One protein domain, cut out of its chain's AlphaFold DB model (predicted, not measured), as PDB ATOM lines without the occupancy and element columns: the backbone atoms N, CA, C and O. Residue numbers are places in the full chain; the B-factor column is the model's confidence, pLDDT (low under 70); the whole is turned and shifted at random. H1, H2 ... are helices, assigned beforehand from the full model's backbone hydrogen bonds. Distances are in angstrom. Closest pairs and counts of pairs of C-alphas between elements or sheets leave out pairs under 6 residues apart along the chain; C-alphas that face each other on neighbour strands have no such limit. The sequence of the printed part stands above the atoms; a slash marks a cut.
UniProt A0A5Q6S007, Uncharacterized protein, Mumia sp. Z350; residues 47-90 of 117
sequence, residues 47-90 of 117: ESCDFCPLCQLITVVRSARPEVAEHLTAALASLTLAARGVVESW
ATOM      1  N   GLU A  47      79.817  66.597  69.189       75.94
ATOM      2  CA  GLU A  47      80.649  65.380  69.269       75.94
ATOM      3  C   GLU A  47      80.414  64.538  70.541       75.94
ATOM      4  O   GLU A  47      80.703  63.343  70.581       75.94
ATOM      5  N   SER A  48      79.822  65.123  71.585       78.12
ATOM      6  CA  SER A  48      79.409  64.409  72.798       78.12
ATOM      7  C   SER A  48      78.254  63.421  72.573       78.12
ATOM      8  O   SER A  48      78.110  62.455  73.329       78.12
ATOM      9  N   CYS A  49      77.440  63.603  71.529       83.31
ATOM     10  CA  CYS A  49      76.324  62.706  71.217       83.31
ATOM     11  C   CYS A  49      76.767  61.317  70.740       83.31
ATOM     12  O   CYS A  49      75.952  60.395  70.791       83.31
ATOM     13  N   ASP A  50      78.020  61.146  70.316       83.19
ATOM     14  CA  ASP A  50      78.557  59.840  69.914       83.19
ATOM     15  C   ASP A  50      78.849  58.943  71.126       83.19
ATOM     16  O   ASP A  50      78.826  57.717  71.017       83.19
ATOM     17  N   PHE A  51      79.029  59.542  72.308       87.50
ATOM     18  CA  PHE A  51      79.326  58.838  73.561       87.50
ATOM     19  C   PHE A  51      78.156  58.827  74.550       87.50
ATOM     20  O   PHE A  51      78.183  58.091  75.534       87.50
ATOM     21  N   CYS A  52      77.114  59.625  74.307       86.75
ATOM     22  CA  CYS A  52      75.943  59.669  75.172       86.75
ATOM     23  C   CYS A  52      75.051  58.425  74.956       86.75
ATOM     24  O   CYS A  52      74.500  58.257  73.861       86.75
ATOM     25  N   PRO A  53      74.818  57.584  75.985       85.62
ATOM     26  CA  PRO A  53      74.014  56.366  75.844       85.62
ATOM     27  C   PRO A  53      72.557  56.668  75.467       85.62
ATOM     28  O   PRO A  53      71.931  55.908  74.729       85.62
ATOM     29  N   LEU A  54      72.026  57.815  75.903       86.56
ATOM     30  CA  LEU A  54      70.680  58.259  75.545       86.56
ATOM     31  C   LEU A  54      70.581  58.624  74.055       86.56
ATOM     32  O   LEU A  54      69.627  58.233  73.383       86.56
ATOM     33  N   CYS A  55      71.580  59.324  73.507       86.50
ATOM     34  CA  CYS A  55      71.617  59.687  72.087       86.50
ATOM     35  C   CYS A  55      71.765  58.456  71.178       86.50
ATOM     36  O   CYS A  55      71.143  58.396  70.111       86.50
ATOM     37  N   GLN A  56      72.540  57.458  71.610       87.50
ATOM     38  CA  GLN A  56      72.649  56.173  70.916       87.50
ATOM     39  C   GLN A  56      71.305  55.430  70.921       87.50
ATOM     40  O   GLN A  56      70.840  55.004  69.863       87.50
ATOM     41  N   LEU A  57      70.628  55.367  72.073       84.88
ATOM     42  CA  LEU A  57      69.318  54.727  72.196       84.88
ATOM     43  C   LEU A  57      68.261  55.395  71.304       84.88
ATOM     44  O   LEU A  57      67.566  54.712  70.558       84.88
ATOM     45  N   ILE A  58      68.175  56.730  71.317       84.56
ATOM     46  CA  ILE A  58      67.247  57.489  70.463       84.56
ATOM     47  C   ILE A  58      67.515  57.216  68.980       84.56
ATOM     48  O   ILE A  58      66.575  57.082  68.199       84.56
ATOM     49  N   THR A  59      68.787  57.111  68.583       82.69
ATOM     50  CA  THR A  59      69.163  56.797  67.198       82.69
ATOM     51  C   THR A  59      68.674  55.403  66.805       82.69
ATOM     52  O   THR A  59      68.064  55.251  65.748       82.69
ATOM     53  N   VAL A  60      68.849  54.407  67.680       82.75
ATOM     54  CA  VAL A  60      68.337  53.046  67.465       82.75
ATOM     55  C   VAL A  60      66.813  53.055  67.337       82.75
ATOM     56  O   VAL A  60      66.293  52.551  66.345       82.75
ATOM     57  N   VAL A  61      66.103  53.697  68.268       80.38
ATOM     58  CA  VAL A  61      64.632  53.772  68.271       80.38
ATOM     59  C   VAL A  61      64.095  54.480  67.025       80.38
ATOM     60  O   VAL A  61      63.154  53.992  66.411       80.38
ATOM     61  N   ARG A  62      64.708  55.594  66.604       77.00
ATOM     62  CA  ARG A  62      64.306  56.325  65.387       77.00
ATOM     63  C   ARG A  62      64.624  55.562  64.099       77.00
ATOM     64  O   ARG A  62      63.924  55.735  63.108       77.00
ATOM     65  N   SER A  63      65.681  54.747  64.097       70.44
ATOM     66  CA  SER A  63      66.060  53.913  62.947       70.44
ATOM     67  C   SER A  63      65.256  52.610  62.846       70.44
ATOM     68  O   SER A  63      65.184  52.010  61.771       70.44
ATOM     69  N   ALA A  64      64.640  52.173  63.947       70.38
ATOM     70  CA  ALA A  64      63.778  51.006  63.972       70.38
ATOM     71  C   ALA A  64      62.472  51.317  63.231       70.38
ATOM     72  O   ALA A  64      61.723  52.223  63.590       70.38
ATOM     73  N   ARG A  65      62.195  50.557  62.169       63.75
ATOM     74  CA  ARG A  65      60.932  50.665  61.433       63.75
ATOM     75  C   ARG A  65      59.809  50.000  62.242       63.75
ATOM     76  O   ARG A  65      60.047  48.913  62.782       63.75
ATOM     77  N   PRO A  66      58.611  50.601  62.332       64.88
ATOM     78  CA  PRO A  66      57.524  50.101  63.178       64.88
ATOM     79  C   PRO A  66      57.088  48.671  62.822       64.88
ATOM     80  O   PRO A  66      56.726  47.905  63.710       64.88
ATOM     81  N   GLU A  67      57.228  48.254  61.564       60.66
ATOM     82  CA  GLU A  67      56.912  46.893  61.112       60.66
ATOM     83  C   GLU A  67      57.852  45.841  61.723       60.66
ATOM     84  O   GLU A  67      57.465  44.705  61.981       60.66
ATOM     85  N   VAL A  68      59.109  46.213  61.983       65.38
ATOM     86  CA  VAL A  68      60.094  45.319  62.605       65.38
ATOM     87  C   VAL A  68      59.901  45.284  64.123       65.38
ATOM     88  O   VAL A  68      60.179  44.262  64.749       65.38
ATOM     89  N   ALA A  69      59.378  46.361  64.717       67.00
ATOM     90  CA  ALA A  69      59.090  46.431  66.145       67.00
ATOM     91  C   ALA A  69      58.041  45.390  66.571       67.00
ATOM     92  O   ALA A  69      58.228  44.745  67.598       67.00
ATOM     93  N   GLU A  70      56.994  45.153  65.772       66.81
ATOM     94  CA  GLU A  70      55.978  44.130  66.078       66.81
ATOM     95  C   GLU A  70      56.548  42.704  66.089       66.81
ATOM     96  O   GLU A  70      56.219  41.890  66.951       66.81
ATOM     97  N   HIS A  71      57.456  42.388  65.165       63.69
ATOM     98  CA  HIS A  71      58.123  41.086  65.161       63.69
ATOM     99  C   HIS A  71      59.155  40.961  66.288       63.69
ATOM    100  O   HIS A  71      59.322  39.887  66.873       63.69
ATOM    101  N   LEU A  72      59.821  42.066  66.629       74.19
ATOM    102  CA  LEU A  72      60.767  42.117  67.733       74.19
ATOM    103  C   LEU A  72      60.079  41.975  69.087       74.19
ATOM    104  O   LEU A  72      60.622  41.268  69.921       74.19
ATOM    105  N   THR A  73      58.905  42.563  69.325       75.88
ATOM    106  CA  THR A  73      58.192  42.427  70.611       75.88
ATOM    107  C   THR A  73      57.781  40.980  70.879       75.88
ATOM    108  O   THR A  73      57.962  40.487  71.994       75.88
ATOM    109  N   ALA A  74      57.317  40.263  69.850       72.62
ATOM    110  CA  ALA A  74      57.010  38.838  69.947       72.62
ATOM    111  C   ALA A  74      58.261  37.995  70.267       72.62
ATOM    112  O   ALA A  74      58.211  37.107  71.120       72.62
ATOM    113  N   ALA A  75      59.400  38.299  69.639       69.44
ATOM    114  CA  ALA A  75      60.678  37.643  69.929       69.44
ATOM    115  C   ALA A  75      61.271  38.056  71.293       69.44
ATOM    116  O   ALA A  75      61.940  37.270  71.964       69.44
ATOM    117  N   LEU A  76      61.002  39.280  71.745       79.06
ATOM    118  CA  LEU A  76      61.467  39.798  73.025       79.06
ATOM    119  C   LEU A  76      60.813  39.044  74.185       79.06
ATOM    120  O   LEU A  76      61.459  38.823  75.205       79.06
ATOM    121  N   ALA A  77      59.564  38.598  74.031       78.38
ATOM    122  CA  ALA A  77      58.871  37.817  75.052       78.38
ATOM    123  C   ALA A  77      59.594  36.492  75.357       78.38
ATOM    124  O   ALA A  77      59.813  36.162  76.527       78.38
ATOM    125  N   SER A  78      60.025  35.759  74.325       75.69
ATOM    126  CA  SER A  78      60.772  34.507  74.496       75.69
ATOM    127  C   SER A  78      62.192  34.750  75.012       75.69
ATOM    128  O   SER A  78      62.648  34.033  75.905       75.69
ATOM    129  N   LEU A  79      62.859  35.811  74.545       79.25
ATOM    130  CA  LEU A  79      64.168  36.220  75.061       79.25
ATOM    131  C   LEU A  79      64.110  36.611  76.547       79.25
ATOM    132  O   LEU A  79      64.976  36.218  77.322       79.25
ATOM    133  N   THR A  80      63.074  37.341  76.964       87.06
ATOM    134  CA  THR A  80      62.893  37.789  78.356       87.06
ATOM    135  C   THR A  80      62.686  36.604  79.297       87.06
ATOM    136  O   THR A  80      63.209  36.591  80.411       87.06
ATOM    137  N   LEU A  81      61.951  35.581  78.855       80.19
ATOM    138  CA  LEU A  81      61.780  34.342  79.616       80.19
ATOM    139  C   LEU A  81      63.109  33.593  79.788       80.19
ATOM    140  O   LEU A  81      63.407  33.144  80.892       80.19
ATOM    141  N   ALA A  82      63.935  33.521  78.742       76.50
ATOM    142  CA  ALA A  82      65.268  32.921  78.828       76.50
ATOM    143  C   ALA A  82      66.217  33.735  79.726       76.50
ATOM    144  O   ALA A  82      66.950  33.168  80.537       76.50
ATOM    145  N   ALA A  83      66.165  35.066  79.634       81.81
ATOM    146  CA  ALA A  83      66.993  35.965  80.430       81.81
ATOM    147  C   ALA A  83      66.728  35.830  81.937       81.81
ATOM    148  O   ALA A  83      67.676  35.877  82.718       81.81
ATOM    149  N   ARG A  84      65.475  35.594  82.358       81.50
ATOM    150  CA  ARG A  84      65.148  35.341  83.775       81.50
ATOM    151  C   ARG A  84      65.889  34.126  84.331       81.50
ATOM    152  O   ARG A  84      66.506  34.237  85.384       81.50
ATOM    153  N   GLY A  85      65.916  33.019  83.587       77.00
ATOM    154  CA  GLY A  85      66.653  31.821  84.000       77.00
ATOM    155  C   GLY A  85      68.163  32.057  84.112       77.00
ATOM    156  O   GLY A  85      68.807  31.551  85.030       77.00
ATOM    157  N   VAL A  86      68.731  32.882  83.226       79.12
ATOM    158  CA  VAL A  86      70.143  33.286  83.314       79.12
ATOM    159  C   VAL A  86      70.379  34.136  84.565       79.12
ATOM    160  O   VAL A  86      71.228  33.779  85.373       79.12
ATOM    161  N   VAL A  87      69.604  35.195  84.800       80.94
ATOM    162  CA  VAL A  87      69.762  36.060  85.987       80.94
ATOM    163  C   VAL A  87      69.625  35.273  87.296       80.94
ATOM    164  O   VAL A  87      70.419  35.461  88.215       80.94
ATOM    165  N   GLU A  88      68.680  34.335  87.371       73.75
ATOM    166  CA  GLU A  88      68.503  33.453  88.531       73.75
ATOM    167  C   GLU A  88      69.719  32.549  88.779       73.75
ATOM    168  O   GLU A  88      70.082  32.303  89.930       73.75
ATOM    169  N   SER A  89      70.393  32.090  87.718       67.38
ATOM    170  CA  SER A  89      71.625  31.301  87.852       67.38
ATOM    171  C   SER A  89      72.831  32.129  88.312       67.38
ATOM    172  O   SER A  89      73.697  31.599  89.003       67.38
ATOM    173  N   TRP A  90      72.861  33.427  88.002       66.19
ATOM    174  CA  TRP A  90      73.935  34.345  88.408       66.19
ATOM    175  C   TRP A  90      73.744  34.855  89.844       66.19
ATOM    176  O   TRP A  90      74.706  35.232  90.504       66.19
TER     177      TRP A  90
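What this domain is: This is residues 47 to 90 of the 117 residues of an uncharacterized protein of Mumia sp. Z350 (UniProt A0A5Q6S007). A long helix, H3, kinked partway along, makes one arm of an open, flat V, and the shorter H2 makes the other, with the two arms joined at the point of the V by residues 64 and 65. At the far end of H2 a short helical turn, H1, points away from the V as a small foot, and the space between the arms is empty. The printed part has 44 residues with three named helices, in the order H1, H2, H3 along the chain, and no named strand; its class is all helix. The whole is extended, with a radius of gyration of the C-alphas of 14.5 A and spans of 40 by 30 by 8 A.

Where its parts are: H3 is residues 66 to 90, 34.0 A from first to last C-alpha; it begins at C-alpha 66 (57.524, 50.101, 63.178) and ends at C-alpha 90 (73.935, 34.345, 88.408). H2 is residues 53 to 63 and 15.3 A long. H1 is residues 47 to 50, with C-alpha 47 at (80.649, 65.380, 69.269), and is 6.0 A long.

How they stand to each other: H3 has a kink of 40 degrees near residue 77. H3 touches no helix: H2 and H3 are apart, though a tight link of two residues joins them, and H1 and H3 are apart too. H1 and H2 only just touch, with 3 pairs of C-alphas within 8 A, and only at the corner by their tight link; their closest C-alphas, those of Cys 49 and Cys 55, are 5.7 A apart. Every O i to N i+4 pair is within hydrogen-bond range in H2, and 17 of 21 are in H3; H1 is too short for such a pair, and its one O i to N i+3 pair is within range.

The domain as a whole: The two C-alphas farthest apart, those of Glu 47 and Ser 89, are 39.9 A apart. Residues 47 to 60, 62 to 68 and 70 to 90 stand free. The printed part has no cut and no long link. The mean pLDDT of the printed part is 76.9, and residues 65 to 71, 75 and 89 to 90 are under 70.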